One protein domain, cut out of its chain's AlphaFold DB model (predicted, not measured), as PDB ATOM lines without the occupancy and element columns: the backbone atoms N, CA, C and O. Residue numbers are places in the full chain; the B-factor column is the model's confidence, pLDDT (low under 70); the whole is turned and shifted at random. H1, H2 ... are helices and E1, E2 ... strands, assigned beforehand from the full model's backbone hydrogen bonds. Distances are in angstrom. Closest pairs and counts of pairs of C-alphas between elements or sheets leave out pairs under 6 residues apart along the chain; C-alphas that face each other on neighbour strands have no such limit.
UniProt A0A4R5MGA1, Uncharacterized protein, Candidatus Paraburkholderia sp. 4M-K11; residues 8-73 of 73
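AT A GLANCE: This is residues 8 to 73 of the 73 residues of an uncharacterized protein of Candidatus Paraburkholderia sp. 4M-K11 (UniProt A0A4R5MGA1). A small, strongly twisted sheet of three strands curls round one helix, H1, which covers one of its faces; from the end of E3 an arm leads away to a second, short helix, H2, and residues 62 to 69 stick out from the rest. The printed part has 66 residues, with three named strands and two named helices in the order E1, E2, H1, E3, H2. The sheet's order is E2, E1, E3, antiparallel throughout, and the class is mixed, helices and strands. The whole is only just loose, close to compact, with a radius of gyration of the C-alphas of 13.1 A, and elongated, with spans of 40 by 24 by 21 A.

IN THESE COORDINATES: Begin at C-alpha 8, at (-34.663, 11.828, 27.526): from there E1, residues 8 to 14, runs 19.0 A to C-alpha 14. On one side of it look for E2, residues 25 to 29, 12.5 A long, and on the other side for E3, residues 52 to 57, 17.2 A long. Find C-alpha 32 at (-26.534, 17.566, 26.660), where H1, residues 32 to 45, begins its 19.9 A. H2, residues 64 to 71, is 10.4 A long and ends at C-alpha 71, at (-40.243, -7.191, 34.482).

HOW THE PARTS SIT: Look first at the inner strand, E1. It is antiparallel to the edge strand E3 at 152 degrees between directions, with N 10 and O 56 within hydrogen-bond range at 2.8 A and N 54 and O 12 at 2.9 A. E1 and E2, the other edge strand, form a hairpin, antiparallel at 129 degrees; there N 9 and O 27 are 2.8 A apart, within hydrogen-bond range. H1 is on the sheet, on one face, making two layers, a helix layer and a sheet layer. Its closest C-alphas to E2 are those of Ala 35 and Ala 29, 5.2 A apart; to E3, those of Glu 36 and Ala 55, 5.6 A; to E1, those of Gly 39 and Val 11, 5.7 A. E2, H1 and E3 form a split strand-helix-strand unit, two strands running the same way with E1 between them, and its crossover is right-handed. H2 is not on the sheet, and it is apart from E1, E2 and H1. In H1 and H2 every O i to N i+4 pair is within hydrogen-bond range.

THE WHOLE: The two C-alphas farthest apart are those of Asn 16 and Ala 73, 41.9 A. The printed part has no cut and ends at the chain's last residue, Ala 73. The link from E2 to H1 is tight, the other links are short, and none is long. The mean pLDDT of the printed part is 84.0; look for values under 70 at residue 49 and at residues 64 to 73, of which 64 to 71 belong to H2.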
ATOM      1  N   THR A   8     -34.379  11.379  26.160       93.50
ATOM      2  CA  THR A   8     -34.663  11.828  27.526       93.50
ATOM      3  C   THR A   8     -33.360  11.997  28.302       93.50
ATOM      4  O   THR A   8     -32.467  11.154  28.242       93.50
ATOM      5  N   TRP A   9     -33.270  13.094  29.039       95.06
ATOM      6  CA  TRP A   9     -32.173  13.430  29.933       95.06
ATOM      7  C   TRP A   9     -32.723  13.614  31.333       95.06
ATOM      8  O   TRP A   9     -33.772  14.235  31.499       95.06
ATOM      9  N   GLU A  10     -31.996  13.127  32.321       94.56
ATOM     10  CA  GLU A  10     -32.197  13.504  33.708       94.56
ATOM     11  C   GLU A  10     -31.280  14.683  34.030       94.56
ATOM     12  O   GLU A  10     -30.096  14.673  33.687       94.56
ATOM     13  N   VAL A  11     -31.835  15.729  34.641       94.38
ATOM     14  CA  VAL A  11     -31.117  16.966  34.951       94.38
ATOM     15  C   VAL A  11     -31.285  17.298  36.422       94.38
ATOM     16  O   VAL A  11     -32.406  17.498  36.877       94.38
ATOM     17  N   TRP A  12     -30.185  17.429  37.159       93.25
ATOM     18  CA  TRP A  12     -30.201  17.768  38.586       93.25
ATOM     19  C   TRP A  12     -29.343  18.998  38.896       93.25
ATOM     20  O   TRP A  12     -28.362  19.277  38.194       93.25
ATOM     21  N   PRO A  13     -29.712  19.778  39.926       93.12
ATOM     22  CA  PRO A  13     -28.923  20.919  40.351       93.12
ATOM     23  C   PRO A  13     -27.633  20.443  41.019       93.12
ATOM     24  O   PRO A  13     -27.628  19.476  41.786       93.12
ATOM     25  N   ILE A  14     -26.537  21.148  40.744       93.19
ATOM     26  CA  ILE A  14     -25.234  20.868  41.348       93.19
ATOM     27  C   ILE A  14     -24.662  22.105  42.043       93.19
ATOM     28  O   ILE A  14     -24.925  23.248  41.656       93.19
ATOM     29  N   THR A  15     -23.860  21.873  43.080       89.69
ATOM     30  CA  THR A  15     -22.995  22.888  43.692       89.69
ATOM     31  C   THR A  15     -21.831  23.236  42.763       89.69
ATOM     32  O   THR A  15     -21.516  22.493  41.837       89.69
ATOM     33  N   ASN A  16     -21.098  24.310  43.079       87.81
ATOM     34  CA  ASN A  16     -19.845  24.641  42.386       87.81
ATOM     35  C   ASN A  16     -18.783  23.526  42.490       87.81
ATOM     36  O   ASN A  16     -17.882  23.459  41.664       87.81
ATOM     37  N   SER A  17     -18.882  22.658  43.505       90.31
ATOM     38  CA  SER A  17     -18.035  21.471  43.671       90.31
ATOM     39  C   SER A  17     -18.540  20.243  42.900       90.31
ATOM     40  O   SER A  17     -17.989  19.158  43.059       90.31
ATOM     41  N   GLY A  18     -19.598  20.389  42.093       89.00
ATOM     42  CA  GLY A  18     -20.174  19.324  41.273       89.00
ATOM     43  C   GLY A  18     -21.076  18.344  42.024       89.00
ATOM     44  O   GLY A  18     -21.502  17.350  41.442       89.00
ATOM     45  N   ARG A  19     -21.390  18.591  43.302       89.88
ATOM     46  CA  ARG A  19     -22.249  17.699  44.097       89.88
ATOM     47  C   ARG A  19     -23.719  17.987  43.834       89.88
ATOM     48  O   ARG A  19     -24.109  19.150  43.798       89.88
ATOM     49  N   CYS A  20     -24.531  16.938  43.719       89.81
ATOM     50  CA  CYS A  20     -25.983  17.070  43.627       89.81
ATOM     51  C   CYS A  20     -26.538  17.783  44.873       89.81
ATOM     52  O   CYS A  20     -26.179  17.431  45.998       89.81
ATOM     53  N   CYS A  21     -27.377  18.802  44.676       87.69
ATOM     54  CA  CYS A  21     -27.931  19.620  45.761       87.69
ATOM     55  C   CYS A  21     -29.462  19.718  45.746       87.69
ATOM     56  O   CYS A  21     -30.041  20.614  46.359       87.69
ATOM     57  N   GLY A  22     -30.135  18.808  45.046       86.06
ATOM     58  CA  GLY A  22     -31.585  18.803  44.967       86.06
ATOM     59  C   GLY A  22     -32.120  17.744  44.008       86.06
ATOM     60  O   GLY A  22     -31.343  17.048  43.362       86.06
ATOM     61  N   PRO A  23     -33.448  17.626  43.910       87.75
ATOM     62  CA  PRO A  23     -34.095  16.662  43.037       87.75
ATOM     63  C   PRO A  23     -33.843  16.974  41.562       87.75
ATOM     64  O   PRO A  23     -33.640  18.132  41.173       87.75
ATOM     65  N   SER A  24     -33.899  15.922  40.754       90.31
ATOM     66  CA  SER A  24     -33.784  15.981  39.309       90.31
ATOM     67  C   SER A  24     -35.121  16.283  38.622       90.31
ATOM     68  O   SER A  24     -36.197  16.244  39.224       90.31
ATOM     69  N   VAL A  25     -35.039  16.628  37.339       90.50
ATOM     70  CA  VAL A  25     -36.160  16.711  36.398       90.50
ATOM     71  C   VAL A  25     -35.785  15.982  35.112       90.50
ATOM     72  O   VAL A  25     -34.625  16.014  34.700       90.50
ATOM     73  N   TRP A  26     -36.762  15.384  34.433       92.62
ATOM     74  CA  TRP A  26     -36.545  14.767  33.124       92.62
ATOM     75  C   TRP A  26     -36.947  15.708  31.987       92.62
ATOM     76  O   TRP A  26     -38.024  16.304  32.007       92.62
ATOM     77  N   VAL A  27     -36.092  15.837  30.971       93.06
ATOM     78  CA  VAL A  27     -36.331  16.692  29.795       93.06
ATOM     79  C   VAL A  27     -35.969  15.969  28.501       93.06
ATOM     80  O   VAL A  27     -35.032  15.177  28.459       93.06
ATOM     81  N   LYS A  28     -36.678  16.266  27.409       93.69
ATOM     82  CA  LYS A  28     -36.293  15.802  26.068       93.69
ATOM     83  C   LYS A  28     -35.375  16.818  25.398       93.69
ATOM     84  O   LYS A  28     -35.734  17.987  25.282       93.69
ATOM     85  N   ALA A  29     -34.216  16.373  24.919       93.50
ATOM     86  CA  ALA A  29     -33.275  17.226  24.196       93.50
ATOM     87  C   ALA A  29     -32.423  16.436  23.193       93.50
ATOM     88  O   ALA A  29     -32.148  15.248  23.367       93.50
ATOM     89  N   ARG A  30     -31.970  17.121  22.137       93.25
ATOM     90  CA  ARG A  30     -31.107  16.542  21.088       93.25
ATOM     91  C   ARG A  30     -29.654  16.346  21.545       93.25
ATOM     92  O   ARG A  30     -28.934  15.530  20.982       93.25
ATOM     93  N   ASN A  31     -29.208  17.115  22.536       93.44
ATOM     94  CA  ASN A  31     -27.858  17.055  23.090       93.44
ATOM     95  C   ASN A  31     -27.855  17.489  24.565       93.44
ATOM     96  O   ASN A  31     -28.836  18.049  25.063       93.44
ATOM     97  N   ARG A  32     -26.725  17.255  25.238       95.00
ATOM     98  CA  ARG A  32     -26.534  17.566  26.660       95.00
ATOM     99  C   ARG A  32     -26.737  19.048  26.972       95.00
ATOM    100  O   ARG A  32     -27.429  19.384  27.922       95.00
ATOM    101  N   HIS A  33     -26.182  19.934  26.149       95.00
ATOM    102  CA  HIS A  33     -26.267  21.376  26.378       95.00
ATOM    103  C   HIS A  33     -27.714  21.900  26.321       95.00
ATOM    104  O   HIS A  33     -28.129  22.732  27.132       95.00
ATOM    105  N   GLY A  34     -28.514  21.374  25.389       95.06
ATOM    106  CA  GLY A  34     -29.946  21.645  25.303       95.06
ATOM    107  C   GLY A  34     -30.705  21.121  26.521       95.06
ATOM    108  O   GLY A  34     -31.578  21.820  27.031       95.06
ATOM    109  N   ALA A  35     -30.337  19.940  27.029       95.50
ATOM    110  CA  ALA A  35     -30.907  19.392  28.257       95.50
ATOM    111  C   ALA A  35     -30.587  20.263  29.480       95.50
ATOM    112  O   ALA A  35     -31.495  20.620  30.223       95.50
ATOM    113  N   GLU A  36     -29.329  20.676  29.653       95.19
ATOM    114  CA  GLU A  36     -28.904  21.560  30.748       95.19
ATOM    115  C   GLU A  36     -29.642  22.905  30.695       95.19
ATOM    116  O   GLU A  36     -30.145  23.387  31.711       95.19
ATOM    117  N   SER A  37     -29.787  23.486  29.502       94.44
ATOM    118  CA  SER A  37     -30.519  24.743  29.305       94.44
ATOM    119  C   SER A  37     -32.009  24.605  29.642       94.44
ATOM    120  O   SER A  37     -32.566  25.440  30.361       94.44
ATOM    121  N   ALA A  38     -32.652  23.534  29.168       93.38
ATOM    122  CA  ALA A  38     -34.056  23.244  29.452       93.38
ATOM    123  C   ALA A  38     -34.290  22.952  30.942       93.38
ATOM    124  O   ALA A  38     -35.192  23.533  31.549       93.38
ATOM    125  N   GLY A  39     -33.452  22.112  31.553       92.88
ATOM    126  CA  GLY A  39     -33.537  21.769  32.971       92.88
ATOM    127  C   GLY A  39     -33.298  22.978  33.873       92.88
ATOM    128  O   GLY A  39     -34.064  23.202  34.808       92.88
ATOM    129  N   LYS A  40     -32.330  23.845  33.545       91.81
ATOM    130  CA  LYS A  40     -32.101  25.098  34.283       91.81
ATOM    131  C   LYS A  40     -33.312  26.031  34.229       91.81
ATOM    132  O   LYS A  40     -33.641  26.660  35.236       91.81
ATOM    133  N   ARG A  41     -33.990  26.121  33.078       91.50
ATOM    134  CA  ARG A  41     -35.231  26.900  32.941       91.50
ATOM    135  C   ARG A  41     -36.347  26.319  33.808       91.50
ATOM    136  O   ARG A  41     -36.956  27.070  34.562       91.50
ATOM    137  N   TRP A  42     -36.562  25.007  33.753       89.38
ATOM    138  CA  TRP A  42     -37.565  24.326  34.574       89.38
ATOM    139  C   TRP A  42     -37.319  24.494  36.072       89.38
ATOM    140  O   TRP A  42     -38.239  24.832  36.810       89.38
ATOM    141  N   MET A  43     -36.075  24.344  36.531       87.00
ATOM    142  CA  MET A  43     -35.732  24.547  37.941       87.00
ATOM    143  C   MET A  43     -36.045  25.972  38.407       87.00
ATOM    144  O   MET A  43     -36.607  26.137  39.487       87.00
ATOM    145  N   ARG A  44     -35.778  26.992  37.577       86.31
ATOM    146  CA  ARG A  44     -36.187  28.376  37.876       86.31
ATOM    147  C   ARG A  44     -37.704  28.516  37.995       86.31
ATOM    148  O   ARG A  44     -38.163  29.176  38.919       86.31
ATOM    149  N   THR A  45     -38.472  27.886  37.104       86.38
ATOM    150  CA  THR A  45     -39.945  27.871  37.178       86.38
ATOM    151  C   THR A  45     -40.446  27.228  38.472       86.38
ATOM    152  O   THR A  45     -41.414  27.702  39.050       86.38
ATOM    153  N   LEU A  46     -39.751  26.205  38.972       81.81
ATOM    154  CA  LEU A  46     -40.047  25.553  40.251       81.81
ATOM    155  C   LEU A  46     -39.556  26.349  41.479       81.81
ATOM    156  O   LEU A  46     -39.542  25.811  42.583       81.81
ATOM    157  N   GLY A  47     -39.095  27.595  41.306       80.50
ATOM    158  CA  GLY A  47     -38.561  28.428  42.389       80.50
ATOM    159  C   GLY A  47     -37.191  27.981  42.910       80.50
ATOM    160  O   GLY A  47     -36.748  28.428  43.966       80.50
ATOM    161  N   ARG A  48     -36.492  27.095  42.190       76.12
ATOM    162  CA  ARG A  48     -35.183  26.564  42.586       76.12
ATOM    163  C   ARG A  48     -34.072  27.370  41.915       76.12
ATOM    164  O   ARG A  48     -33.876  27.312  40.700       76.12
ATOM    165  N   CYS A  49     -33.290  28.095  42.709       66.12
ATOM    166  CA  CYS A  49     -32.114  28.825  42.232       66.12
ATOM    167  C   CYS A  49     -30.900  27.895  42.059       66.12
ATOM    168  O   CYS A  49     -29.929  27.962  42.809       66.12
ATOM    169  N   ALA A  50     -30.933  27.031  41.043       70.56
ATOM    170  CA  ALA A  50     -29.773  26.231  40.655       70.56
ATOM    171  C   ALA A  50     -28.816  27.069  39.788       70.56
ATOM    172  O   ALA A  50     -29.114  27.410  38.636       70.56
ATOM    173  N   ARG A  51     -27.648  27.431  40.336       79.06
ATOM    174  CA  ARG A  51     -26.622  28.180  39.585       79.06
ATOM    175  C   ARG A  51     -26.022  27.320  38.469       79.06
ATOM    176  O   ARG A  51     -25.784  27.828  37.367       79.06
ATOM    177  N   GLN A  52     -25.862  26.029  38.748       90.31
ATOM    178  CA  GLN A  52     -25.338  25.005  37.854       90.31
ATOM    179  C   GLN A  52     -26.237  23.766  37.881       90.31
ATOM    180  O   GLN A  52     -26.912  23.491  38.874       90.31
ATOM    181  N   VAL A  53     -26.247  23.041  36.768       93.19
ATOM    182  CA  VAL A  53     -26.986  21.789  36.599       93.19
ATOM    183  C   VAL A  53     -26.093  20.784  35.886       93.19
ATOM    184  O   VAL A  53     -25.215  21.179  35.117       93.19
ATOM    185  N   HIS A  54     -26.321  19.503  36.137       94.69
ATOM    186  CA  HIS A  54     -25.734  18.408  35.379       94.69
ATOM    187  C   HIS A  54     -26.843  17.690  34.621       94.69
ATOM    188  O   HIS A  54     -27.932  17.538  35.168       94.69
ATOM    189  N   ALA A  55     -26.567  17.259  33.391       96.06
ATOM    190  CA  ALA A  55     -27.485  16.443  32.610       96.06
ATOM    191  C   ALA A  55     -26.821  15.137  32.177       96.06
ATOM    192  O   ALA A  55     -25.742  15.149  31.575       96.06
ATOM    193  N   GLU A  56     -27.515  14.031  32.415       94.44
ATOM    194  CA  GLU A  56     -27.129  12.696  31.972       94.44
ATOM    195  C   GLU A  56     -28.260  12.063  31.159       94.44
ATOM    196  O   GLU A  56     -29.432  12.418  31.304       94.44
ATOM    197  N   VAL A  57     -27.909  11.166  30.238       93.94
ATOM    198  CA  VAL A  57     -28.909  10.447  29.444       93.94
ATOM    199  C   VAL A  57     -29.714   9.566  30.385       93.94
ATOM    200  O   VAL A  57     -29.148   8.716  31.069       93.94
ATOM    201  N   TYR A  58     -31.029   9.750  30.387       89.69
ATOM    202  CA  TYR A  58     -31.901   8.947  31.221       89.69
ATOM    203  C   TYR A  58     -31.975   7.519  30.675       89.69
ATOM    204  O   TYR A  58     -32.329   7.307  29.512       89.69
ATOM    205  N   ARG A  59     -31.628   6.560  31.532       84.31
ATOM    206  CA  ARG A  59     -31.570   5.127  31.238       84.31
ATOM    207  C   ARG A  59     -32.538   4.383  32.159       84.31
ATOM    208  O   ARG A  59     -32.118   3.939  33.228       84.31
ATOM    209  N   PRO A  60     -33.828   4.272  31.791       75.12
ATOM    210  CA  PRO A  60     -34.836   3.622  32.634       75.12
ATOM    211  C   PRO A  60     -34.493   2.160  32.957       75.12
ATOM    212  O   PRO A  60     -34.939   1.625  33.964       75.12
ATOM    213  N   GLU A  61     -33.665   1.509  32.140       76.44
ATOM    214  CA  GLU A  61     -33.162   0.157  32.374       76.44
ATOM    215  C   GLU A  61     -32.229   0.032  33.592       76.44
ATOM    216  O   GLU A  61     -32.053  -1.070  34.120       76.44
ATOM    217  N   LEU A  62     -31.623   1.139  34.029       72.81
ATOM    218  CA  LEU A  62     -30.757   1.195  35.209       72.81
ATOM    219  C   LEU A  62     -31.524   1.577  36.479       72.81
ATOM    220  O   LEU A  62     -31.032   1.334  37.580       72.81
ATOM    221  N   ASP A  63     -32.721   2.136  36.330       72.88
ATOM    222  CA  ASP A  63     -33.594   2.488  37.440       72.88
ATOM    223  C   ASP A  63     -34.253   1.212  37.988       72.88
ATOM    224  O   ASP A  63     -35.025   0.542  37.300       72.88
ATOM    225  N   LEU A  64     -33.898   0.826  39.218       66.50
ATOM    226  CA  LEU A  64     -34.341  -0.431  39.826       66.50
ATOM    227  C   LEU A  64     -35.863  -0.501  39.988       66.50
ATOM    228  O   LEU A  64     -36.428  -1.582  39.807       66.50
ATOM    229  N   GLU A  65     -36.531   0.616  40.282       69.44
ATOM    230  CA  GLU A  65     -37.989   0.632  40.450       69.44
ATOM    231  C   GLU A  65     -38.695   0.427  39.107       69.44
ATOM    232  O   GLU A  65     -39.620  -0.382  38.991       69.44
ATOM    233  N   ILE A  66     -38.194   1.068  38.051       65.06
ATOM    234  CA  ILE A  66     -38.735   0.916  36.696       65.06
ATOM    235  C   ILE A  66     -38.391  -0.447  36.112       65.06
ATOM    236  O   ILE A  66     -39.233  -1.085  35.479       65.06
ATOM    237  N   ARG A  67     -37.187  -0.960  36.368       54.78
ATOM    238  CA  ARG A  67     -36.785  -2.302  35.944       54.78
ATOM    239  C   ARG A  67     -37.672  -3.377  36.570       54.78
ATOM    240  O   ARG A  67     -37.997  -4.355  35.896       54.78
ATOM    241  N   MET A  68     -38.092  -3.205  37.827       52.84
ATOM    242  CA  MET A  68     -39.076  -4.091  38.458       52.84
ATOM    243  C   MET A  68     -40.467  -3.963  37.827       52.84
ATOM    244  O   MET A  68     -41.150  -4.977  37.682       52.84
ATOM    245  N   TYR A  69     -40.868  -2.758  37.411       52.91
ATOM    246  CA  TYR A  69     -42.138  -2.517  36.723       52.91
ATOM    247  C   TYR A  69     -42.183  -3.175  35.334       52.91
ATOM    248  O   TYR A  69     -43.124  -3.901  35.030       52.91
ATOM    249  N   VAL A  70     -41.128  -3.019  34.526       57.22
ATOM    250  CA  VAL A  70     -41.017  -3.634  33.187       57.22
ATOM    251  C   VAL A  70     -40.959  -5.162  33.265       57.22
ATOM    252  O   VAL A  70     -41.509  -5.839  32.407       57.22
ATOM    253  N   ARG A  71     -40.330  -5.730  34.303       54.66
ATOM    254  CA  ARG A  71     -40.243  -7.191  34.482       54.66
ATOM    255  C   ARG A  71     -41.565  -7.833  34.924       54.66
ATOM    256  O   ARG A  71     -41.684  -9.053  34.875       54.66
ATOM    257  N   ARG A  72     -42.518  -7.037  35.411       48.25
ATOM    258  CA  ARG A  72     -43.849  -7.496  35.833       48.25
ATOM    259  C   ARG A  72     -44.892  -7.475  34.709       48.25
ATOM    260  O   ARG A  72     -46.013  -7.903  34.974       48.25
ATOM    261  N   ALA A  73     -44.541  -6.975  33.523       48.66
ATOM    262  CA  ALA A  73     -45.405  -6.940  32.346       48.66
ATOM    263  C   ALA A  73     -45.269  -8.207  31.489       48.66
ATOM    264  O   ALA A  73     -44.148  -8.764  31.431       48.66
TER     265      ALA A  73